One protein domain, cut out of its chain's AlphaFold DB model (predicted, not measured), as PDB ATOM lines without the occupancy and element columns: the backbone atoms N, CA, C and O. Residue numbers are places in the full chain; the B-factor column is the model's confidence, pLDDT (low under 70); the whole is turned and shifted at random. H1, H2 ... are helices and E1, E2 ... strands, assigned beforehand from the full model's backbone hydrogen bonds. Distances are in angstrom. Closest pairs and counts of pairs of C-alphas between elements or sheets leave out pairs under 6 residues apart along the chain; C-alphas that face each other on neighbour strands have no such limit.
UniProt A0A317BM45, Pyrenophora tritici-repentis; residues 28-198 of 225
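This is residues 28 to 198 of the 225 residues of a protein of Pyrenophora tritici-repentis (UniProt A0A317BM45). Three helices, H2, H4 and H5, stand side by side and run the same way along one face of a four-strand sheet; H1 reaches out past one end of this body, and H7 with the last residues lies toward the other end. The 171 printed residues hold seven named helices and four named strands, in the order H1 H2 H3 E1 H4 E2 H5 E3 E4 H6 H7. The mixed sheet runs E1 E2 E3 E4, parallel but for antiparallel E4, and the class is mixed, helices and strands. The whole is compact, with a radius of gyration of the C-alphas of 17.3 A, yet elongated, spanning 60 by 35 by 27 A.

H1, residues 28 to 44, has a kink of 28 degrees near residue 38, and its residues 35 to 39 alone touch H3, residues 71 to 74, closest at the C-alphas of Tyr 38 and His 74, 5.8 A. H1 only grazes the sheet with residues 38 to 43. H2, residues 53 to 61, touches H4, residues 89 to 101, at a shallow tilt of 11 degrees, closest at the C-alphas of Leu 53 and Leu 95, 6.3 A. E1, residues 77 to 83, is the parallel neighbour of E2, residues 109 to 116, with N 80 and O 111 2.8 A apart. H5, residues 121 to 140, is the hub; it touches H4 at a shallow tilt of 17 degrees, closest at the C-alphas of Leu 93 and Ile 130, 6.5 A. E3, residues 144 to 151, is parallel to E2, with N 112 and O 146 2.9 A apart. H5 runs along the strands over E2 and E3, at a height of 9.6 A over the sheet. E1, H4, E2 and E2, H5, E3 are strand-helix-strand units, parallel neighbour strands joined through a helix, both right-handed crossovers. E4, residues 161 to 164, forms a hairpin with E3, with N 149 and O 163 2.9 A apart. H6, residues 168 to 171, touches H5 at the C-alphas of Ile 169 and Val 132, 5.3 A. H7, residues 178 to 187, touches H5 at a steep tilt of 66 degrees, closest at the C-alphas of Met 178 and Asp 125, 5.9 A. Not every O i to N i+4 pair is within hydrogen-bond range in H1 (10 of 13), H2 (3 of 5), H4 (5 of 9), H5 (13 of 16) and H7 (4 of 6); H3 and H6 are too short for one.

H1 begins at C-alpha 28 (-38.682, 49.684, -51.166) and measures 24.4 A. H5, 27.5 A, ends at C-alpha 140 (-43.824, 15.498, -49.652). E2 measures 22.8 A and E3 23.6 A. H7 ends at C-alpha 187 (-35.917, 3.721, -17.743).

The C-alphas of Ile 28 and Tyr 198, the two farthest apart, are 60.3 A apart. The printed part has no cut, and no link is long. Confidence is low, under 70, in residues 40 to 52 and 153 to 157.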
ATOM      1  N   ILE A  28     -39.174  50.882 -50.475       74.88
ATOM      2  CA  ILE A  28     -38.682  49.684 -51.166       74.88
ATOM      3  C   ILE A  28     -37.557  49.045 -50.350       74.88
ATOM      4  O   ILE A  28     -37.588  47.847 -50.084       74.88
ATOM      5  N   PHE A  29     -36.605  49.853 -49.888       75.81
ATOM      6  CA  PHE A  29     -35.483  49.373 -49.086       75.81
ATOM      7  C   PHE A  29     -35.935  48.844 -47.719       75.81
ATOM      8  O   PHE A  29     -35.441  47.816 -47.261       75.81
ATOM      9  N   ALA A  30     -36.894  49.516 -47.073       70.31
ATOM     10  CA  ALA A  30     -37.467  49.059 -45.807       70.31
ATOM     11  C   ALA A  30     -38.141  47.686 -45.962       70.31
ATOM     12  O   ALA A  30     -37.915  46.787 -45.150       70.31
ATOM     13  N   ARG A  31     -38.903  47.502 -47.046       74.31
ATOM     14  CA  ARG A  31     -39.529  46.225 -47.384       74.31
ATOM     15  C   ARG A  31     -38.490  45.133 -47.655       74.31
ATOM     16  O   ARG A  31     -38.558  44.083 -47.026       74.31
ATOM     17  N   GLU A  32     -37.504  45.385 -48.516       79.25
ATOM     18  CA  GLU A  32     -36.427  44.424 -48.821       79.25
ATOM     19  C   GLU A  32     -35.649  44.010 -47.563       79.25
ATOM     20  O   GLU A  32     -35.351  42.830 -47.367       79.25
ATOM     21  N   ALA A  33     -35.356  44.965 -46.674       79.25
ATOM     22  CA  ALA A  33     -34.689  44.692 -45.407       79.25
ATOM     23  C   ALA A  33     -35.530  43.786 -44.492       79.25
ATOM     24  O   ALA A  33     -34.968  42.925 -43.811       79.25
ATOM     25  N   MET A  34     -36.858  43.948 -44.474       78.38
ATOM     26  CA  MET A  34     -37.744  43.092 -43.679       78.38
ATOM     27  C   MET A  34     -37.946  41.710 -44.304       78.38
ATOM     28  O   MET A  34     -37.894  40.714 -43.586       78.38
ATOM     29  N   GLU A  35     -38.085  41.605 -45.626       79.50
ATOM     30  CA  GLU A  35     -38.080  40.310 -46.326       79.50
ATOM     31  C   GLU A  35     -36.784  39.537 -46.012       79.50
ATOM     32  O   GLU A  35     -36.813  38.356 -45.650       79.50
ATOM     33  N   ALA A  36     -35.637  40.228 -46.049       78.06
ATOM     34  CA  ALA A  36     -34.350  39.672 -45.645       78.06
ATOM     35  C   ALA A  36     -34.312  39.295 -44.156       78.06
ATOM     36  O   ALA A  36     -33.740  38.262 -43.817       78.06
ATOM     37  N   TYR A  37     -34.941  40.068 -43.267       78.06
ATOM     38  CA  TYR A  37     -35.068  39.713 -41.851       78.06
ATOM     39  C   TYR A  37     -35.838  38.400 -41.661       78.06
ATOM     40  O   TYR A  37     -35.315  37.494 -41.010       78.06
ATOM     41  N   TYR A  38     -37.016  38.246 -42.278       75.88
ATOM     42  CA  TYR A  38     -37.802  37.002 -42.220       75.88
ATOM     43  C   TYR A  38     -37.020  35.799 -42.778       75.88
ATOM     44  O   TYR A  38     -37.108  34.692 -42.240       75.88
ATOM     45  N   HIS A  39     -36.186  36.014 -43.801       74.69
ATOM     46  CA  HIS A  39     -35.282  34.993 -44.334       74.69
ATOM     47  C   HIS A  39     -34.082  34.683 -43.417       74.69
ATOM     48  O   HIS A  39     -33.739  33.515 -43.245       74.69
ATOM     49  N   CYS A  40     -33.422  35.688 -42.834       66.81
ATOM     50  CA  CYS A  40     -32.190  35.527 -42.044       66.81
ATOM     51  C   CYS A  40     -32.443  35.090 -40.600       66.81
ATOM     52  O   CYS A  40     -31.626  34.367 -40.021       66.81
ATOM     53  N   ALA A  41     -33.584  35.475 -40.029       62.00
ATOM     54  CA  ALA A  41     -34.067  34.946 -38.761       62.00
ATOM     55  C   ALA A  41     -34.083  33.407 -38.770       62.00
ATOM     56  O   ALA A  41     -33.787  32.787 -37.757       62.00
ATOM     57  N   ALA A  42     -34.285  32.778 -39.933       52.53
ATOM     58  CA  ALA A  42     -34.360  31.330 -40.100       52.53
ATOM     59  C   ALA A  42     -33.055  30.526 -39.884       52.53
ATOM     60  O   ALA A  42     -33.052  29.318 -40.112       52.53
ATOM     61  N   GLY A  43     -31.951  31.132 -39.437       45.59
ATOM     62  CA  GLY A  43     -30.690  30.405 -39.212       45.59
ATOM     63  C   GLY A  43     -29.810  30.899 -38.064       45.59
ATOM     64  O   GLY A  43     -28.802  30.262 -37.772       45.59
ATOM     65  N   VAL A  44     -30.159  32.016 -37.418       48.22
ATOM     66  CA  VAL A  44     -29.286  32.679 -36.425       48.22
ATOM     67  C   VAL A  44     -29.936  32.760 -35.045       48.22
ATOM     68  O   VAL A  44     -29.238  32.738 -34.034       48.22
ATOM     69  N   VAL A  45     -31.264  32.832 -34.987       49.53
ATOM     70  CA  VAL A  45     -32.039  32.953 -33.751       49.53
ATOM     71  C   VAL A  45     -33.317  32.137 -33.944       49.53
ATOM     72  O   VAL A  45     -33.894  32.154 -35.027       49.53
ATOM     73  N   GLU A  46     -33.787  31.415 -32.930       54.47
ATOM     74  CA  GLU A  46     -35.153  30.881 -32.935       54.47
ATOM     75  C   GLU A  46     -36.133  32.068 -32.782       54.47
ATOM     76  O   GLU A  46     -36.656  32.317 -31.707       54.47
ATOM     77  N   VAL A  47     -36.281  32.909 -33.817       56.53
ATOM     78  CA  VAL A  47     -37.117  34.132 -33.758       56.53
ATOM     79  C   VAL A  47     -38.593  33.778 -33.863       56.53
ATOM     80  O   VAL A  47     -39.427  34.354 -33.175       56.53
ATOM     81  N   PHE A  48     -38.911  32.818 -34.728       64.62
ATOM     82  CA  PHE A  48     -40.274  32.350 -34.942       64.62
ATOM     83  C   PHE A  48     -40.472  31.060 -34.159       64.62
ATOM     84  O   PHE A  48     -40.468  29.963 -34.721       64.62
ATOM     85  N   VAL A  49     -40.578  31.221 -32.841       64.75
ATOM     86  CA  VAL A  49     -41.090  30.189 -31.944       64.75
ATOM     87  C   VAL A  49     -42.523  30.545 -31.608       64.75
ATOM     88  O   VAL A  49     -42.843  31.683 -31.268       64.75
ATOM     89  N   THR A  50     -43.403  29.575 -31.772       69.88
ATOM     90  CA  THR A  50     -44.791  29.684 -31.346       69.88
ATOM     91  C   THR A  50     -44.974  28.745 -30.164       69.88
ATOM     92  O   THR A  50     -45.156  27.545 -30.358       69.88
ATOM     93  N   ASP A  51     -44.894  29.306 -28.954       64.12
ATOM     94  CA  ASP A  51     -45.046  28.577 -27.681       64.12
ATOM     95  C   ASP A  51     -46.511  28.180 -27.415       64.12
ATOM     96  O   ASP A  51     -46.810  27.295 -26.613       64.12
ATOM     97  N   TYR A  52     -47.441  28.842 -28.110       67.62
ATOM     98  CA  TYR A  52     -48.878  28.612 -28.038       67.62
ATOM     99  C   TYR A  52     -49.434  28.458 -29.449       67.62
ATOM    100  O   TYR A  52     -49.461  29.425 -30.197       67.62
ATOM    101  N   LEU A  53     -49.954  27.283 -29.813       74.00
ATOM    102  CA  LEU A  53     -50.566  27.061 -31.137       74.00
ATOM    103  C   LEU A  53     -51.588  28.146 -31.533       74.00
ATOM    104  O   LEU A  53     -51.680  28.498 -32.703       74.00
ATOM    105  N   ASN A  54     -52.309  28.732 -30.571       77.69
ATOM    106  CA  ASN A  54     -53.301  29.786 -30.827       77.69
ATOM    107  C   ASN A  54     -52.670  31.100 -31.320       77.69
ATOM    108  O   ASN A  54     -53.360  31.913 -31.930       77.69
ATOM    109  N   SER A  55     -51.372  31.328 -31.087       78.50
ATOM    110  CA  SER A  55     -50.653  32.468 -31.659       78.50
ATOM    111  C   SER A  55     -50.095  32.182 -33.053       78.50
ATOM    112  O   SER A  55     -49.638  33.119 -33.703       78.50
ATOM    113  N   LEU A  56     -50.203  30.949 -33.566       83.12
ATOM    114  CA  LEU A  56     -49.722  30.596 -34.902       83.12
ATOM    115  C   LEU A  56     -50.306  31.486 -36.013       83.12
ATOM    116  O   LEU A  56     -49.511  31.984 -36.811       83.12
ATOM    117  N   PRO A  57     -51.625  31.779 -36.068       82.88
ATOM    118  CA  PRO A  57     -52.155  32.699 -37.077       82.88
ATOM    119  C   PRO A  57     -51.512  34.084 -36.989       82.88
ATOM    120  O   PRO A  57     -51.202  34.694 -38.007       82.88
ATOM    121  N   ARG A  58     -51.239  34.566 -35.771       80.06
ATOM    122  CA  ARG A  58     -50.530  35.831 -35.570       80.06
ATOM    123  C   ARG A  58     -49.088  35.729 -36.067       80.06
ATOM    124  O   ARG A  58     -48.643  36.632 -36.753       80.06
ATOM    125  N   THR A  59     -48.368  34.651 -35.779       81.88
ATOM    126  CA  THR A  59     -46.993  34.454 -36.268       81.88
ATOM    127  C   THR A  59     -46.916  34.429 -37.798       81.88
ATOM    128  O   THR A  59     -45.960  34.950 -38.367       81.88
ATOM    129  N   LEU A  60     -47.910  33.833 -38.462       83.56
ATOM    130  CA  LEU A  60     -47.932  33.694 -39.919       83.56
ATOM    131  C   LEU A  60     -48.388  34.967 -40.639       83.56
ATOM    132  O   LEU A  60     -47.849  35.272 -41.696       83.56
ATOM    133  N   HIS A  61     -49.339  35.709 -40.064       83.38
ATOM    134  CA  HIS A  61     -50.052  36.780 -40.777       83.38
ATOM    135  C   HIS A  61     -49.830  38.183 -40.209       83.38
ATOM    136  O   HIS A  61     -50.209  39.169 -40.841       83.38
ATOM    137  N   ASN A  62     -49.250  38.317 -39.013       80.44
ATOM    138  CA  ASN A  62     -49.020  39.628 -38.414       80.44
ATOM    139  C   ASN A  62     -47.748  40.259 -38.980       80.44
ATOM    140  O   ASN A  62     -46.638  39.907 -38.575       80.44
ATOM    141  N   ASP A  63     -47.923  41.255 -39.842       74.50
ATOM    142  CA  ASP A  63     -46.839  42.144 -40.234       74.50
ATOM    143  C   ASP A  63     -46.429  43.024 -39.046       74.50
ATOM    144  O   ASP A  63     -46.969  44.107 -38.821       74.50
ATOM    145  N   ALA A  64     -45.461  42.542 -38.265       70.00
ATOM    146  CA  ALA A  64     -44.972  43.227 -37.072       70.00
ATOM    147  C   ALA A  64     -44.371  44.616 -37.355       70.00
ATOM    148  O   ALA A  64     -44.156  45.379 -36.413       70.00
ATOM    149  N   PHE A  65     -44.086  44.934 -38.622       71.81
ATOM    150  CA  PHE A  65     -43.464  46.188 -39.043       71.81
ATOM    151  C   PHE A  65     -44.424  47.113 -39.805       71.81
ATOM    152  O   PHE A  65     -44.029  48.232 -40.126       71.81
ATOM    153  N   GLU A  66     -45.661  46.674 -40.074       73.69
ATOM    154  CA  GLU A  66     -46.697  47.437 -40.791       73.69
ATOM    155  C   GLU A  66     -46.240  47.963 -42.174       73.69
ATOM    156  O   GLU A  66     -46.621  49.049 -42.613       73.69
ATOM    157  N   LEU A  67     -45.413  47.188 -42.883       75.00
ATOM    158  CA  LEU A  67     -44.858  47.529 -44.202       75.00
ATOM    159  C   LEU A  67     -45.597  46.869 -45.381       75.00
ATOM    160  O   LEU A  67     -45.183  47.019 -46.533       75.00
ATOM    161  N   GLY A  68     -46.680  46.137 -45.116       77.75
ATOM    162  CA  GLY A  68     -47.411  45.355 -46.112       77.75
ATOM    163  C   GLY A  68     -46.666  44.093 -46.552       77.75
ATOM    164  O   GLY A  68     -46.817  43.671 -47.700       77.75
ATOM    165  N   VAL A  69     -45.837  43.520 -45.674       79.44
ATOM    166  CA  VAL A  69     -45.124  42.256 -45.917       79.44
ATOM    167  C   VAL A  69     -45.924  41.111 -45.316       79.44
ATOM    168  O   VAL A  69     -46.283  41.164 -44.147       79.44
ATOM    169  N   ASP A  70     -46.164  40.062 -46.100       84.44
ATOM    170  CA  ASP A  70     -46.772  38.817 -45.624       84.44
ATOM    171  C   ASP A  70     -45.683  37.877 -45.068       84.44
ATOM    172  O   ASP A  70     -44.897  37.334 -45.857       84.44
ATOM    173  N   PRO A  71     -45.595  37.655 -43.741       82.88
ATOM    174  CA  PRO A  71     -44.566  36.789 -43.172       82.88
ATOM    175  C   PRO A  71     -44.616  35.361 -43.734       82.88
ATOM    176  O   PRO A  71     -43.561  34.786 -44.020       82.88
ATOM    177  N   ALA A  72     -45.804  34.797 -43.970       85.88
ATOM    178  CA  ALA A  72     -45.975  33.435 -44.481       85.88
ATOM    179  C   ALA A  72     -45.347  33.227 -45.872       85.88
ATOM    180  O   ALA A  72     -44.945  32.107 -46.215       85.88
ATOM    181  N   ALA A  73     -45.201  34.298 -46.657       85.88
ATOM    182  CA  ALA A  73     -44.517  34.269 -47.945       85.88
ATOM    183  C   ALA A  73     -42.981  34.251 -47.817       85.88
ATOM    184  O   ALA A  73     -42.298  33.729 -48.698       85.88
ATOM    185  N   HIS A  74     -42.416  34.783 -46.730       84.12
ATOM    186  CA  HIS A  74     -40.964  34.963 -46.575       84.12
ATOM    187  C   HIS A  74     -40.321  34.042 -45.527       84.12
ATOM    188  O   HIS A  74     -39.099  33.862 -45.527       84.12
ATOM    189  N   LEU A  75     -41.111  33.412 -44.660       82.88
ATOM    190  CA  LEU A  75     -40.614  32.487 -43.644       82.88
ATOM    191  C   LEU A  75     -39.860  31.302 -44.270       82.88
ATOM    192  O   LEU A  75     -40.318  30.651 -45.206       82.88
ATOM    193  N   ARG A  76     -38.677  31.006 -43.719       84.19
ATOM    194  CA  ARG A  76     -37.841  29.853 -44.114       84.19
ATOM    195  C   ARG A  76     -37.700  28.802 -43.020       84.19
ATOM    196  O   ARG A  76     -37.333  27.672 -43.326       84.19
ATOM    197  N   LYS A  77     -37.995  29.157 -41.770       86.06
ATOM    198  CA  LYS A  77     -37.976  28.245 -40.628       86.06
ATOM    199  C   LYS A  77     -39.039  28.637 -39.608       86.06
ATOM    200  O   LYS A  77     -39.223  29.827 -39.365       86.06
ATOM    201  N   LEU A  78     -39.677  27.647 -38.993       86.94
ATOM    202  CA  LEU A  78     -40.626  27.819 -37.893       86.94
ATOM    203  C   LEU A  78     -40.411  26.727 -36.844       86.94
ATOM    204  O   LEU A  78     -40.356  25.545 -37.190       86.94
ATOM    205  N   ARG A  79     -40.324  27.116 -35.568       88.00
ATOM    206  CA  ARG A  79     -40.407  26.194 -34.429       88.00
ATOM    207  C   ARG A  79     -41.796  26.318 -33.812       88.00
ATOM    208  O   ARG A  79     -42.214  27.403 -33.416       88.00
ATOM    209  N   LEU A  80     -42.513  25.209 -33.750       87.81
ATOM    210  CA  LEU A  80     -43.845  25.125 -33.178       87.81
ATOM    211  C   LEU A  80     -43.791  24.245 -31.940       87.81
ATOM    212  O   LEU A  80     -43.467  23.062 -32.035       87.81
ATOM    213  N   GLU A  81     -44.127  24.816 -30.793       87.81
ATOM    214  CA  GLU A  81     -44.167  24.088 -29.537       87.81
ATOM    215  C   GLU A  81     -45.618  23.804 -29.165       87.81
ATOM    216  O   GLU A  81     -46.465  24.695 -29.097       87.81
ATOM    217  N   VAL A  82     -45.919  22.525 -28.972       87.50
ATOM    218  CA  VAL A  82     -47.269  22.039 -28.720       87.50
ATOM    219  C   VAL A  82     -47.314  21.423 -27.336       87.50
ATOM    220  O   VAL A  82     -46.821  20.320 -27.119       87.50
ATOM    221  N   LEU A  83     -47.920  22.146 -26.404       87.19
ATOM    222  CA  LEU A  83     -48.154  21.687 -25.042       87.19
ATOM    223  C   LEU A  83     -49.367  20.752 -24.998       87.19
ATOM    224  O   LEU A  83     -50.500  21.209 -25.129       87.19
ATOM    225  N   LEU A  84     -49.132  19.448 -24.855       87.62
ATOM    226  CA  LEU A  84     -50.171  18.429 -25.037       87.62
ATOM    227  C   LEU A  84     -51.151  18.329 -23.862       87.62
ATOM    228  O   LEU A  84     -52.311  18.000 -24.081       87.62
ATOM    229  N   ASP A  85     -50.711  18.585 -22.627       81.12
ATOM    230  CA  ASP A  85     -51.506  18.283 -21.424       81.12
ATOM    231  C   ASP A  85     -52.801  19.100 -21.287       81.12
ATOM    232  O   ASP A  85     -53.715  18.667 -20.591       81.12
ATOM    233  N   PHE A  86     -52.890  20.251 -21.961       72.50
ATOM    234  CA  PHE A  86     -54.010  21.196 -21.853       72.50
ATOM    235  C   PHE A  86     -54.797  21.369 -23.149       72.50
ATOM    236  O   PHE A  86     -55.552  22.328 -23.290       72.50
ATOM    237  N   ARG A  87     -54.589  20.489 -24.131       70.38
ATOM    238  CA  ARG A  87     -55.151  20.663 -25.470       70.38
ATOM    239  C   ARG A  87     -56.108  19.547 -25.822       70.38
ATOM    240  O   ARG A  87     -55.788  18.369 -25.660       70.38
ATOM    241  N   ASP A  88     -57.232  19.939 -26.404       78.31
ATOM    242  CA  ASP A  88     -58.025  19.026 -27.209       78.31
ATOM    243  C   ASP A  88     -57.235  18.695 -28.485       78.31
ATOM    244  O   ASP A  88     -56.753  19.581 -29.196       78.31
ATOM    245  N   MET A  89     -57.068  17.405 -28.766       82.00
ATOM    246  CA  MET A  89     -56.346  16.938 -29.945       82.00
ATOM    247  C   MET A  89     -57.040  17.363 -31.251       82.00
ATOM    248  O   MET A  89     -56.353  17.607 -32.248       82.00
ATOM    249  N   ASP A  90     -58.361  17.550 -31.244       79.94
ATOM    250  CA  ASP A  90     -59.092  18.075 -32.402       79.94
ATOM    251  C   ASP A  90     -58.757  19.560 -32.659       79.94
ATOM    252  O   ASP A  90     -58.591  19.973 -33.813       79.94
ATOM    253  N   GLU A  91     -58.558  20.356 -31.599       82.19
ATOM    254  CA  GLU A  91     -58.109  21.756 -31.702       82.19
ATOM    255  C   GLU A  91     -56.697  21.830 -32.303       82.19
ATOM    256  O   GLU A  91     -56.428  22.639 -33.197       82.19
ATOM    257  N   VAL A  92     -55.799  20.939 -31.868       83.25
ATOM    258  CA  VAL A  92     -54.420  20.858 -32.373       83.25
ATOM    259  C   VAL A  92     -54.399  20.625 -33.883       83.25
ATOM    260  O   VAL A  92     -53.673  21.320 -34.598       83.25
ATOM    261  N   LEU A  93     -55.214  19.694 -34.389       83.19
ATOM    262  CA  LEU A  93     -55.325  19.448 -35.829       83.19
ATOM    263  C   LEU A  93     -55.824  20.694 -36.578       83.19
ATOM    264  O   LEU A  93     -55.261  21.057 -37.613       83.19
ATOM    265  N   GLY A  94     -56.852  21.363 -36.049       83.00
ATOM    266  CA  GLY A  94     -57.385  22.601 -36.621       83.00
ATOM    267  C   GLY A  94     -56.330  23.704 -36.723       83.00
ATOM    268  O   GLY A  94     -56.209  24.353 -37.763       83.00
ATOM    269  N   LEU A  95     -55.519  23.877 -35.679       81.94
ATOM    270  CA  LEU A  95     -54.477  24.902 -35.627       81.94
ATOM    271  C   LEU A  95     -53.307  24.594 -36.563       81.94
ATOM    272  O   LEU A  95     -52.815  25.507 -37.230       81.94
ATOM    273  N   LEU A  96     -52.905  23.327 -36.686       86.06
ATOM    274  CA  LEU A  96     -51.859  22.909 -37.627       86.06
ATOM    275  C   LEU A  96     -52.228  23.191 -39.089       86.06
ATOM    276  O   LEU A  96     -51.335  23.456 -39.894       86.06
ATOM    277  N   ASN A  97     -53.518  23.216 -39.437       85.94
ATOM    278  CA  ASN A  97     -53.949  23.553 -40.797       85.94
ATOM    279  C   ASN A  97     -53.553  24.977 -41.223       85.94
ATOM    280  O   ASN A  97     -53.354  25.198 -42.416       85.94
ATOM    281  N   ASN A  98     -53.348  25.918 -40.290       84.75
ATOM    282  CA  ASN A  98     -52.859  27.267 -40.626       84.75
ATOM    283  C   ASN A  98     -51.459  27.237 -41.262       84.75
ATOM    284  O   ASN A  98     -51.115  28.104 -42.053       84.75
ATOM    285  N   LEU A  99     -50.649  26.206 -40.996       86.25
ATOM    286  CA  LEU A  99     -49.342  26.052 -41.646       86.25
ATOM    287  C   LEU A  99     -49.453  25.841 -43.164       86.25
ATOM    288  O   LEU A  99     -48.457  25.983 -43.876       86.25
ATOM    289  N   SER A 100     -50.640  25.494 -43.677       85.06
ATOM    290  CA  SER A 100     -50.869  25.392 -45.119       85.06
ATOM    291  C   SER A 100     -50.723  26.736 -45.845       85.06
ATOM    292  O   SER A 100     -50.344  26.718 -47.020       85.06
ATOM    293  N   ASP A 101     -50.891  27.857 -45.129       86.06
ATOM    294  CA  ASP A 101     -50.733  29.230 -45.629       86.06
ATOM    295  C   ASP A 101     -49.287  29.557 -46.034       86.06
ATOM    296  O   ASP A 101     -49.040  30.500 -46.783       86.06
ATOM    297  N   ILE A 102     -48.312  28.758 -45.586       85.62
ATOM    298  CA  ILE A 102     -46.910  28.914 -45.977       85.62
ATOM    299  C   ILE A 102     -46.778  28.639 -47.480       85.62
ATOM    300  O   ILE A 102     -46.920  27.505 -47.963       85.62
ATOM    301  N   VAL A 103     -46.476  29.708 -48.222       80.31
ATOM    302  CA  VAL A 103     -46.470  29.729 -49.692       80.31
ATOM    303  C   VAL A 103     -45.231  29.028 -50.255       80.31
ATOM    304  O   VAL A 103     -45.298  28.308 -51.253       80.31
ATOM    305  N   HIS A 104     -44.074  29.216 -49.615       81.69
ATOM    306  CA  HIS A 104     -42.784  28.719 -50.095       81.69
ATOM    307  C   HIS A 104     -42.260  27.566 -49.243       81.69
ATOM    308  O   HIS A 104     -41.304  27.704 -48.487       81.69
ATOM    309  N   LYS A 105     -42.869  26.392 -49.423       84.31
ATOM    310  CA  LYS A 105     -42.507  25.164 -48.699       84.31
ATOM    311  C   LYS A 105     -41.187  24.531 -49.143       84.31
ATOM    312  O   LYS A 105     -40.530  23.850 -48.360       84.31
ATOM    313  N   LYS A 106     -40.754  24.783 -50.380       81.56
ATOM    314  CA  LYS A 106     -39.446  24.320 -50.851       81.56
ATOM    315  C   LYS A 106     -38.339  25.017 -50.056       81.56
ATOM    316  O   LYS A 106     -38.296  26.245 -49.998       81.56
ATOM    317  N   ASP A 107     -37.453  24.214 -49.470       79.44
ATOM    318  CA  ASP A 107     -36.345  24.640 -48.604       79.44
ATOM    319  C   ASP A 107     -36.775  25.220 -47.237       79.44
ATOM    320  O   ASP A 107     -35.917  25.637 -46.452       79.44
ATOM    321  N   PHE A 108     -38.076  25.189 -46.919       88.62
ATOM    322  CA  PHE A 108     -38.614  25.537 -45.603       88.62
ATOM    323  C   PHE A 108     -38.233  24.479 -44.556       88.62
ATOM    324  O   PHE A 108     -38.133  23.291 -44.871       88.62
ATOM    325  N   GLU A 109     -38.033  24.899 -43.310       90.94
ATOM    326  CA  GLU A 109     -37.734  24.028 -42.171       90.94
ATOM    327  C   GLU A 109     -38.808  24.161 -41.082       90.94
ATOM    328  O   GLU A 109     -38.994  25.227 -40.501       90.94
ATOM    329  N   LEU A 110     -39.510  23.071 -40.783       91.44
ATOM    330  CA  LEU A 110     -40.488  23.004 -39.700       91.44
ATOM    331  C   LEU A 110     -39.912  22.180 -38.552       91.44
ATOM    332  O   LEU A 110     -39.557  21.020 -38.750       91.44
ATOM    333  N   HIS A 111     -39.878  22.749 -37.352       92.25
ATOM    334  CA  HIS A 111     -39.538  22.028 -36.135       92.25
ATOM    335  C   HIS A 111     -40.762  21.945 -35.225       92.25
ATOM    336  O   HIS A 111     -41.166  22.951 -34.650       92.25
ATOM    337  N   LEU A 112     -41.364  20.763 -35.108       92.56
ATOM    338  CA  LEU A 112     -42.492  20.515 -34.213       92.56
ATOM    339  C   LEU A 112     -41.981  19.900 -32.911       92.56
ATOM    340  O   LEU A 112     -41.287  18.887 -32.933       92.56
ATOM    341  N   VAL A 113     -42.349  20.498 -31.783       91.50
ATOM    342  CA  VAL A 113     -41.907  20.085 -30.450       91.50
ATOM    343  C   VAL A 113     -43.133  19.733 -29.622       91.50
ATOM    344  O   VAL A 113     -43.883  20.611 -29.202       91.50
ATOM    345  N   ALA A 114     -43.346  18.447 -29.381       91.56
ATOM    346  CA  ALA A 114     -44.390  17.956 -28.496       91.56
ATOM    347  C   ALA A 114     -43.926  18.086 -27.039       91.56
ATOM    348  O   ALA A 114     -43.036  17.353 -26.605       91.56
ATOM    349  N   LYS A 115     -44.509  19.019 -26.285       89.38
ATOM    350  CA  LYS A 115     -44.176  19.283 -24.882       89.38
ATOM    351  C   LYS A 115     -45.212  18.683 -23.945       89.38
ATOM    352  O   LYS A 115     -46.414  18.793 -24.184       89.38
ATOM    353  N   GLN A 116     -44.734  18.104 -22.851       87.31
ATOM    354  CA  GLN A 116     -45.573  17.651 -21.749       87.31
ATOM    355  C   GLN A 116     -44.988  18.077 -20.394       87.31
ATOM    356  O   GLN A 116     -43.776  18.021 -20.168       87.31
ATOM    357  N   PHE A 117     -45.840  18.453 -19.447       82.31
ATOM    358  CA  PHE A 117     -45.465  18.555 -18.035       82.31
ATOM    359  C   PHE A 117     -45.235  17.163 -17.458       82.31
ATOM    360  O   PHE A 117     -44.272  16.947 -16.720       82.31
ATOM    361  N   ARG A 118     -46.095  16.210 -17.833       80.44
ATOM    362  CA  ARG A 118     -46.074  14.824 -17.357       80.44
ATOM    363  C   ARG A 118     -45.792  13.884 -18.515       80.44
ATOM    364  O   ARG A 118     -46.304  14.062 -19.613       80.44
ATOM    365  N   ILE A 119     -44.984  12.856 -18.281       87.56
ATOM    366  CA  ILE A 119     -44.756  11.831 -19.303       87.56
ATOM    367  C   ILE A 119     -46.057  11.029 -19.426       87.56
ATOM    368  O   ILE A 119     -46.339  10.199 -18.568       87.56
ATOM    369  N   ARG A 120     -46.849  11.310 -20.468       87.12
ATOM    370  CA  ARG A 120     -48.094  10.598 -20.790       87.12
ATOM    371  C   ARG A 120     -47.975   9.962 -22.168       87.12
ATOM    372  O   ARG A 120     -48.183  10.631 -23.183       87.12
ATOM    373  N   LEU A 121     -47.598   8.689 -22.216       89.19
ATOM    374  CA  LEU A 121     -47.270   7.984 -23.454       89.19
ATOM    375  C   LEU A 121     -48.507   7.691 -24.307       89.19
ATOM    376  O   LEU A 121     -48.402   7.766 -25.529       89.19
ATOM    377  N   LYS A 122     -49.681   7.458 -23.703       87.25
ATOM    378  CA  LYS A 122     -50.939   7.324 -24.462       87.25
ATOM    379  C   LYS A 122     -51.352   8.632 -25.132       87.25
ATOM    380  O   LYS A 122     -51.830   8.627 -26.261       87.25
ATOM    381  N   LEU A 123     -51.169   9.757 -24.439       88.12
ATOM    382  CA  LEU A 123     -51.423  11.079 -25.019       88.12
ATOM    383  C   LEU A 123     -50.445  11.356 -26.167       88.12
ATOM    384  O   LEU A 123     -50.834  11.891 -27.200       88.12
ATOM    385  N   LEU A 124     -49.189  10.927 -26.022       90.50
ATOM    386  CA  LEU A 124     -48.198  11.020 -27.089       90.50
ATOM    387  C   LEU A 124     -48.567  10.150 -28.307       90.50
ATOM    388  O   LEU A 124     -48.410  10.607 -29.438       90.50
ATOM    389  N   ASP A 125     -49.110   8.944 -28.095       90.31
ATOM    390  CA  ASP A 125     -49.645   8.093 -29.173       90.31
ATOM    391  C   ASP A 125     -50.748   8.816 -29.966       90.31
ATOM    392  O   ASP A 125     -50.728   8.828 -31.201       90.31
ATOM    393  N   GLN A 126     -51.691   9.455 -29.263       89.94
ATOM    394  CA  GLN A 126     -52.772  10.241 -29.872       89.94
ATOM    395  C   GLN A 126     -52.227  11.444 -30.648       89.94
ATOM    396  O   GLN A 126     -52.604  11.662 -31.800       89.94
ATOM    397  N   ALA A 127     -51.288  12.183 -30.055       91.50
ATOM    398  CA  ALA A 127     -50.654  13.324 -30.702       91.50
ATOM    399  C   ALA A 127     -49.926  12.911 -31.991       91.50
ATOM    400  O   ALA A 127     -50.032  13.586 -33.014       91.50
ATOM    401  N   PHE A 128     -49.229  11.771 -32.001       92.12
ATOM    402  CA  PHE A 128     -48.521  11.294 -33.194       92.12
ATOM    403  C   PHE A 128     -49.440  10.765 -34.285       92.12
ATOM    404  O   PHE A 128     -49.093  10.891 -35.461       92.12
ATOM    405  N   ALA A 129     -50.635  10.286 -33.935       91.81
ATOM    406  CA  ALA A 129     -51.667  10.002 -34.924       91.81
ATOM    407  C   ALA A 129     -52.078  11.252 -35.728       91.81
ATOM    408  O   ALA A 129     -52.513  11.114 -36.870       91.81
ATOM    409  N   ILE A 130     -51.878  12.453 -35.173       91.50
ATOM    410  CA  ILE A 130     -52.117  13.742 -35.836       91.50
ATOM    411  C   ILE A 130     -50.835  14.283 -36.479       91.50
ATOM    412  O   ILE A 130     -50.820  14.614 -37.667       91.50
ATOM    413  N   PHE A 131     -49.737  14.347 -35.721       92.94
ATOM    414  CA  PHE A 131     -48.489  14.959 -36.179       92.94
ATOM    415  C   PHE A 131     -47.850  14.197 -37.330       92.94
ATOM    416  O   PHE A 131     -47.384  14.816 -38.279       92.94
ATOM    417  N   VAL A 132     -47.818  12.862 -37.290       94.19
ATOM    418  CA  VAL A 132     -47.085  12.089 -38.302       94.19
ATOM    419  C   VAL A 132     -47.684  12.252 -39.705       94.19
ATOM    420  O   VAL A 132     -46.915  12.570 -40.619       94.19
ATOM    421  N   PRO A 133     -49.001  12.066 -39.935       92.44
ATOM    422  CA  PRO A 133     -49.592  12.305 -41.253       92.44
ATOM    423  C   PRO A 133     -49.328  13.723 -41.767       92.44
ATOM    424  O   PRO A 133     -48.977  13.901 -42.934       92.44
ATOM    425  N   PHE A 134     -49.423  14.709 -40.876       91.19
ATOM    426  CA  PHE A 134     -49.151  16.105 -41.183       91.19
ATOM    427  C   PHE A 134     -47.684  16.333 -41.599       91.19
ATOM    428  O   PHE A 134     -47.407  16.862 -42.676       91.19
ATOM    429  N   CYS A 135     -46.727  15.845 -40.806       93.75
ATOM    430  CA  CYS A 135     -45.295  15.922 -41.101       93.75
ATOM    431  C   CYS A 135     -44.941  15.245 -42.434       93.75
ATOM    432  O   CYS A 135     -44.127  15.766 -43.200       93.75
ATOM    433  N   ARG A 136     -45.566  14.100 -42.740       94.56
ATOM    434  CA  ARG A 136     -45.393  13.399 -44.023       94.56
ATOM    435  C   ARG A 136     -45.874  14.239 -45.203       94.56
ATOM    436  O   ARG A 136     -45.168  14.301 -46.207       94.56
ATOM    437  N   ALA A 137     -47.030  14.893 -45.081       92.12
ATOM    438  CA  ALA A 137     -47.554  15.776 -46.122       92.12
ATOM    439  C   ALA A 137     -46.588  16.939 -46.406       92.12
ATOM    440  O   ALA A 137     -46.211  17.163 -47.554       92.12
ATOM    441  N   PHE A 138     -46.070  17.586 -45.359       92.06
ATOM    442  CA  PHE A 138     -45.098  18.674 -45.503       92.06
ATOM    443  C   PHE A 138     -43.781  18.206 -46.138       92.06
ATOM    444  O   PHE A 138     -43.266  18.858 -47.049       92.06
ATOM    445  N   ARG A 139     -43.251  17.044 -45.730       93.12
ATOM    446  CA  ARG A 139     -42.060  16.454 -46.371       93.12
ATOM    447  C   ARG A 139     -42.284  16.183 -47.861       93.12
ATOM    448  O   ARG A 139     -41.380  16.426 -48.658       93.12
ATOM    449  N   ALA A 140     -43.477  15.726 -48.248       92.31
ATOM    450  CA  ALA A 140     -43.824  15.498 -49.652       92.31
ATOM    451  C   ALA A 140     -43.839  16.797 -50.486       92.31
ATOM    452  O   ALA A 140     -43.565  16.755 -51.684       92.31
ATOM    453  N   GLU A 141     -44.080  17.948 -49.854       91.88
ATOM    454  CA  GLU A 141     -44.009  19.283 -50.469       91.88
ATOM    455  C   GLU A 141     -42.584  19.884 -50.473       91.88
ATOM    456  O   GLU A 141     -42.379  21.011 -50.929       91.88
ATOM    457  N   GLY A 142     -41.574  19.132 -50.015       91.06
ATOM    458  CA  GLY A 142     -40.167  19.547 -50.015       91.06
ATOM    459  C   GLY A 142     -39.711  20.283 -48.752       91.06
ATOM    460  O   GLY A 142     -38.623  20.865 -48.755       91.06
ATOM    461  N   VAL A 143     -40.514  20.249 -47.685       92.44
ATOM    462  CA  VAL A 143     -40.171  20.815 -46.373       92.44
ATOM    463  C   VAL A 143     -39.216  19.885 -45.620       92.44
ATOM    464  O   VAL A 143     -39.409  18.668 -45.577       92.44
ATOM    465  N   ARG A 144     -38.215  20.458 -44.946       93.06
ATOM    466  CA  ARG A 144     -37.401  19.756 -43.944       93.06
ATOM    467  C   ARG A 144     -38.155  19.752 -42.618       93.06
ATOM    468  O   ARG A 144     -38.339  20.802 -42.017       93.06
ATOM    469  N   VAL A 145     -38.628  18.585 -42.186       94.25
ATOM    470  CA  VAL A 145     -39.445  18.455 -40.970       94.25
ATOM    471  C   VAL A 145     -38.674  17.717 -39.882       94.25
ATOM    472  O   VAL A 145     -38.261  16.571 -40.105       94.25
ATOM    473  N   HIS A 146     -38.563  18.368 -38.728       95.06
ATOM    474  CA  HIS A 146     -38.023  17.843 -37.481       95.06
ATOM    475  C   HIS A 146     -39.143  17.661 -36.458       95.06
ATOM    476  O   HIS A 146     -40.012  18.527 -36.325       95.06
ATOM    477  N   LEU A 147     -39.113  16.542 -35.742       94.81
ATOM    478  CA  LEU A 147     -40.040  16.227 -34.665       94.81
ATOM    479  C   LEU A 147     -39.255  15.931 -33.391       94.81
ATOM    480  O   LEU A 147     -38.423  15.026 -33.343       94.81
ATOM    481  N   GLU A 148     -39.565  16.673 -32.344       94.25
ATOM    482  CA  GLU A 148     -38.964  16.548 -31.026       94.25
ATOM    483  C   GLU A 148     -40.060  16.304 -29.986       94.25
ATOM    484  O   GLU A 148     -41.182  16.799 -30.104       94.25
ATOM    485  N   TRP A 149     -39.738  15.534 -28.955       94.12
ATOM    486  CA  TRP A 149     -40.561  15.382 -27.765       94.12
ATOM    487  C   TRP A 149     -39.785  15.836 -26.532       94.12
ATOM    488  O   TRP A 149     -38.615  15.483 -26.379       94.12
ATOM    489  N   GLN A 150     -40.446  16.585 -25.651       91.62
ATOM    490  CA  GLN A 150     -39.901  17.058 -24.382       91.62
ATOM    491  C   GLN A 150     -40.904  16.817 -23.249       91.62
ATOM    492  O   GLN A 150     -42.099  17.075 -23.402       91.62
ATOM    493  N   ALA A 151     -40.415  16.376 -22.090       88.38
ATOM    494  CA  ALA A 151     -41.234  16.166 -20.902       88.38
ATOM    495  C   ALA A 151     -40.600  16.696 -19.609       88.38
ATOM    496  O   ALA A 151     -39.378  16.835 -19.491       88.38
ATOM    497  N   GLY A 152     -41.453  16.958 -18.615       76.81
ATOM    498  CA  GLY A 152     -41.059  17.467 -17.300       76.81
ATOM    499  C   GLY A 152     -40.894  18.982 -17.235       76.81
ATOM    500  O   GLY A 152     -40.327  19.474 -16.264       76.81
ATOM    501  N   VAL A 153     -41.374  19.707 -18.247       59.91
ATOM    502  CA  VAL A 153     -41.193  21.153 -18.398       59.91
ATOM    503  C   VAL A 153     -42.021  21.888 -17.341       59.91
ATOM    504  O   VAL A 153     -43.212  22.050 -17.530       59.91
ATOM    505  N   SER A 154     -41.438  22.353 -16.232       60.88
ATOM    506  CA  SER A 154     -42.096  23.407 -15.437       60.88
ATOM    507  C   SER A 154     -41.959  24.757 -16.152       60.88
ATOM    508  O   SER A 154     -41.057  24.932 -16.977       60.88
ATOM    509  N   LEU A 155     -42.796  25.743 -15.803       53.28
ATOM    510  CA  LEU A 155     -42.694  27.121 -16.322       53.28
ATOM    511  C   LEU A 155     -41.295  27.750 -16.119       53.28
ATOM    512  O   LEU A 155     -40.951  28.717 -16.790       53.28
ATOM    513  N   GLY A 156     -40.460  27.159 -15.254       51.66
ATOM    514  CA  GLY A 156     -39.061  27.514 -15.003       51.66
ATOM    515  C   GLY A 156     -38.002  26.630 -15.686       51.66
ATOM    516  O   GLY A 156     -36.912  26.506 -15.136       51.66
ATOM    517  N   SER A 157     -38.303  26.016 -16.839       56.72
ATOM    518  CA  SER A 157     -37.341  25.497 -17.840       56.72
ATOM    519  C   SER A 157     -36.542  24.213 -17.558       56.72
ATOM    520  O   SER A 157     -35.613  23.898 -18.305       56.72
ATOM    521  N   THR A 158     -36.911  23.395 -16.569       74.00
ATOM    522  CA  THR A 158     -36.230  22.093 -16.400       74.00
ATOM    523  C   THR A 158     -36.836  21.037 -17.322       74.00
ATOM    524  O   THR A 158     -37.842  20.428 -16.988       74.00
ATOM    525  N   ILE A 159     -36.224  20.794 -18.479       80.19
ATOM    526  CA  ILE A 159     -36.546  19.626 -19.311       80.19
ATOM    527  C   ILE A 159     -35.976  18.385 -18.612       80.19
ATOM    528  O   ILE A 159     -34.768  18.297 -18.392       80.19
ATOM    529  N   LYS A 160     -36.838  17.435 -18.234       84.31
ATOM    530  CA  LYS A 160     -36.424  16.183 -17.570       84.31
ATOM    531  C   LYS A 160     -36.138  15.063 -18.563       84.31
ATOM    532  O   LYS A 160     -35.340  14.176 -18.276       84.31
ATOM    533  N   ALA A 161     -36.799  15.097 -19.716       88.62
ATOM    534  CA  ALA A 161     -36.589  14.156 -20.804       88.62
ATOM    535  C   ALA A 161     -36.752  14.873 -22.146       88.62
ATOM    536  O   ALA A 161     -37.673  15.669 -22.311       88.62
ATOM    537  N   GLU A 162     -35.880  14.562 -23.101       92.44
ATOM    538  CA  GLU A 162     -35.938  15.080 -24.467       92.44
ATOM    539  C   GLU A 162     -35.524  14.012 -25.474       92.44
ATOM    540  O   GLU A 162     -34.599  13.217 -25.254       92.44
ATOM    541  N   ARG A 163     -36.213  13.978 -26.613       93.31
ATOM    542  CA  ARG A 163     -35.897  13.032 -27.672       93.31
ATOM    543  C   ARG A 163     -36.227  13.602 -29.040       93.31
ATOM    544  O   ARG A 163     -37.363  13.978 -29.304       93.31
ATOM    545  N   GLN A 164     -35.245  13.565 -29.936       94.06
ATOM    546  CA  GLN A 164     -35.496  13.701 -31.368       94.06
ATOM    547  C   GLN A 164     -36.149  12.427 -31.898       94.06
ATOM    548  O   GLN A 164     -35.690  11.317 -31.612       94.06
ATOM    549  N   LEU A 165     -37.218  12.608 -32.662       93.81
ATOM    550  CA  LEU A 165     -38.101  11.559 -33.159       93.81
ATOM    551  C   LEU A 165     -38.314  11.687 -34.672       93.81
ATOM    552  O   LEU A 165     -39.328  11.251 -35.204       93.81
ATOM    553  N   ASP A 166     -37.344  12.250 -35.393       94.56
ATOM    554  CA  ASP A 166     -37.400  12.399 -36.853       94.56
ATOM    555  C   ASP A 166     -37.620  11.063 -37.583       94.56
ATOM    556  O   ASP A 166     -38.275  11.041 -38.629       94.56
ATOM    557  N   ASP A 167     -37.114   9.951 -37.031       93.06
ATOM    558  CA  ASP A 167     -37.285   8.597 -37.575       93.06
ATOM    559  C   ASP A 167     -38.730   8.091 -37.458       93.06
ATOM    560  O   ASP A 167     -39.165   7.219 -38.222       93.06
ATOM    561  N   ILE A 168     -39.500   8.632 -36.513       92.06
ATOM    562  CA  ILE A 168     -40.886   8.222 -36.307       92.06
ATOM    563  C   ILE A 168     -41.785   8.704 -37.435       92.06
ATOM    564  O   ILE A 168     -42.737   8.012 -37.789       92.06
ATOM    565  N   ILE A 169     -41.440   9.832 -38.063       94.25
ATOM    566  CA  ILE A 169     -42.190  10.366 -39.198       94.25
ATOM    567  C   ILE A 169     -42.263   9.312 -40.306       94.25
ATOM    568  O   ILE A 169     -43.310   9.151 -40.922       94.25
ATOM    569  N   ASP A 170     -41.218   8.513 -40.510       93.31
ATOM    570  CA  ASP A 170     -41.189   7.509 -41.577       93.31
ATOM    571  C   ASP A 170     -41.653   6.121 -41.107       93.31
ATOM    572  O   ASP A 170     -42.219   5.361 -41.889       93.31
ATOM    573  N   THR A 171     -41.472   5.795 -39.824       92.81
ATOM    574  CA  THR A 171     -41.715   4.436 -39.300       92.81
ATOM    575  C   THR A 171     -43.056   4.243 -38.598       92.81
ATOM    576  O   THR A 171     -43.509   3.107 -38.461       92.81
ATOM    577  N   TRP A 172     -43.710   5.317 -38.152       93.62
ATOM    578  CA  TRP A 172     -44.940   5.223 -37.368       93.62
ATOM    579  C   TRP A 172     -46.122   4.678 -38.174       93.62
ATOM    580  O   TRP A 172     -46.301   4.989 -39.359       93.62
ATOM    581  N   HIS A 173     -46.968   3.903 -37.503       90.94
ATOM    582  CA  HIS A 173     -48.223   3.387 -38.031       90.94
ATOM    583  C   HIS A 173     -49.279   3.317 -36.918       90.94
ATOM    584  O   HIS A 173     -48.915   3.210 -35.743       90.94
ATOM    585  N   PRO A 174     -50.581   3.300 -37.263       86.88
ATOM    586  CA  PRO A 174     -51.635   3.051 -36.286       86.88
ATOM    587  C   PRO A 174     -51.366   1.754 -35.510       86.88
ATOM    588  O   PRO A 174     -51.010   0.730 -36.101       86.88
ATOM    589  N   GLY A 175     -51.478   1.811 -34.184       83.12
ATOM    590  CA  GLY A 175     -51.167   0.692 -33.287       83.12
ATOM    591  C   GLY A 175     -49.688   0.548 -32.905       83.12
ATOM    592  O   GLY A 175     -49.353  -0.369 -32.161       83.12
ATOM    593  N   MET A 176     -48.794   1.423 -33.381       87.56
ATOM    594  CA  MET A 176     -47.476   1.572 -32.765       87.56
ATOM    595  C   MET A 176     -47.648   2.234 -31.397       87.56
ATOM    596  O   MET A 176     -48.161   3.344 -31.322       87.56
ATOM    597  N   GLU A 177     -47.194   1.567 -30.339       85.44
ATOM    598  CA  GLU A 177     -47.214   2.121 -28.983       85.44
ATOM    599  C   GLU A 177     -45.880   2.804 -28.664       85.44
ATOM    600  O   GLU A 177     -44.819   2.160 -28.632       85.44
ATOM    601  N   MET A 178     -45.929   4.099 -28.352       86.50
ATOM    602  CA  MET A 178     -44.776   4.904 -27.946       86.50
ATOM    603  C   MET A 178     -44.097   4.348 -26.702       86.50
ATOM    604  O   MET A 178     -42.879   4.483 -26.562       86.50
ATOM    605  N   LYS A 179     -44.838   3.630 -25.851       82.88
ATOM    606  CA  LYS A 179     -44.286   2.873 -24.723       82.88
ATOM    607  C   LYS A 179     -43.135   1.968 -25.137       82.88
ATOM    608  O   LYS A 179     -42.078   2.026 -24.519       82.88
ATOM    609  N   HIS A 180     -43.270   1.196 -26.209       83.06
ATOM    610  CA  HIS A 180     -42.194   0.302 -26.647       83.06
ATOM    611  C   HIS A 180     -40.978   1.048 -27.209       83.06
ATOM    612  O   HIS A 180     -39.862   0.534 -27.149       83.06
ATOM    613  N   ARG A 181     -41.172   2.264 -27.736       82.69
ATOM    614  CA  ARG A 181     -40.095   3.085 -28.311       82.69
ATOM    615  C   ARG A 181     -39.340   3.881 -27.247       82.69
ATOM    616  O   ARG A 181     -38.118   3.986 -27.327       82.69
ATOM    617  N   LEU A 182     -40.052   4.430 -26.264       89.00
ATOM    618  CA  LEU A 182     -39.492   5.352 -25.277       89.00
ATOM    619  C   LEU A 182     -39.176   4.698 -23.932       89.00
ATOM    620  O   LEU A 182     -38.309   5.216 -23.237       89.00
ATOM    621  N   ALA A 183     -39.785   3.561 -23.567       83.44
ATOM    622  CA  ALA A 183     -39.605   2.976 -22.233       83.44
ATOM    623  C   ALA A 183     -38.138   2.712 -21.887       83.44
ATOM    624  O   ALA A 183     -37.705   3.108 -20.816       83.44
ATOM    625  N   PHE A 184     -37.347   2.120 -22.791       85.69
ATOM    626  CA  PHE A 184     -35.925   1.882 -22.513       85.69
ATOM    627  C   PHE A 184     -35.158   3.188 -22.271       85.69
ATOM    628  O   PHE A 184     -34.352   3.271 -21.352       85.69
ATOM    629  N   TYR A 185     -35.418   4.213 -23.087       90.06
ATOM    630  CA  TYR A 185     -34.805   5.527 -22.918       90.06
ATOM    631  C   TYR A 185     -35.183   6.142 -21.565       90.06
ATOM    632  O   TYR A 185     -34.300   6.579 -20.833       90.06
ATOM    633  N   LEU A 186     -36.470   6.114 -21.221       89.69
ATOM    634  CA  LEU A 186     -36.994   6.658 -19.973       89.69
ATOM    635  C   LEU A 186     -36.474   5.894 -18.752       89.69
ATOM    636  O   LEU A 186     -36.059   6.497 -17.769       89.69
ATOM    637  N   ASP A 187     -36.396   4.570 -18.832       85.88
ATOM    638  CA  ASP A 187     -35.917   3.721 -17.743       85.88
ATOM    639  C   ASP A 187     -34.459   4.016 -17.353       85.88
ATOM    640  O   ASP A 187     -34.094   3.795 -16.195       85.88
ATOM    641  N   MET A 188     -33.651   4.536 -18.288       87.94
ATOM    642  CA  MET A 188     -32.268   4.964 -18.049       87.94
ATOM    643  C   MET A 188     -32.136   6.357 -17.418       87.94
ATOM    644  O   MET A 188     -31.024   6.738 -17.056       87.94
ATOM    645  N   LEU A 189     -33.215   7.136 -17.320       87.00
ATOM    646  CA  LEU A 189     -33.175   8.452 -16.688       87.00
ATOM    647  C   LEU A 189     -33.385   8.310 -15.173       87.00
ATOM    648  O   LEU A 189     -34.328   7.664 -14.710       87.00
ATOM    649  N   ASP A 190     -32.496   8.921 -14.390       79.00
ATOM    650  CA  ASP A 190     -32.520   8.803 -12.928       79.00
ATOM    651  C   ASP A 190     -33.643   9.652 -12.301       79.00
ATOM    652  O   ASP A 190     -34.379   9.159 -11.445       79.00
ATOM    653  N   ASP A 191     -33.850  10.875 -12.802       79.00
ATOM    654  CA  ASP A 191     -34.711  11.902 -12.189       79.00
ATOM    655  C   ASP A 191     -36.081  12.074 -12.877       79.00
ATOM    656  O   ASP A 191     -36.669  13.163 -12.873       79.00
ATOM    657  N   ILE A 192     -36.602  11.007 -13.489       79.19
ATOM    658  CA  ILE A 192     -37.939  11.027 -14.090       79.19
ATOM    659  C   ILE A 192     -38.971  10.303 -13.240       79.19
ATOM    660  O   ILE A 192     -38.694   9.293 -12.585       79.19
ATOM    661  N   ASP A 193     -40.198  10.798 -13.342       76.00
ATOM    662  CA  ASP A 193     -41.356  10.061 -12.884       76.00
ATOM    663  C   ASP A 193     -41.614   8.853 -13.801       76.00
ATOM    664  O   ASP A 193     -41.573   8.962 -15.030       76.00
ATOM    665  N   ARG A 194     -41.857   7.690 -13.193       83.12
ATOM    666  CA  ARG A 194     -42.125   6.418 -13.882       83.12
ATOM    667  C   ARG A 194     -43.616   6.087 -13.952       83.12
ATOM    668  O   ARG A 194     -43.970   4.976 -14.349       83.12
ATOM    669  N   GLU A 195     -44.479   7.036 -13.611       78.56
ATOM    670  CA  GLU A 195     -45.934   6.889 -13.631       78.56
ATOM    671  C   GLU A 195     -46.533   6.493 -14.974       78.56
ATOM    672  O   GLU A 195     -47.521   5.762 -15.007       78.56
ATOM    673  N   TYR A 196     -45.882   6.854 -16.083       81.81
ATOM    674  CA  TYR A 196     -46.270   6.410 -17.425       81.81
ATOM    675  C   TYR A 196     -46.404   4.882 -17.554       81.81
ATOM    676  O   TYR A 196     -47.038   4.356 -18.472       81.81
ATOM    677  N   ARG A 197     -45.784   4.117 -16.644       84.81
ATOM    678  CA  ARG A 197     -45.903   2.656 -16.596       84.81
ATOM    679  C   ARG A 197     -47.308   2.193 -16.201       84.81
ATOM    680  O   ARG A 197     -47.694   1.118 -16.667       84.81
ATOM    681  N   TYR A 198     -48.028   2.999 -15.421       84.62
ATOM    682  CA  TYR A 198     -49.341   2.718 -14.830       84.62
ATOM    683  C   TYR A 198     -50.507   3.370 -15.588       84.62
ATOM    684  O   TYR A 198     -51.651   3.173 -15.210       84.62
TER     685      TYR A 198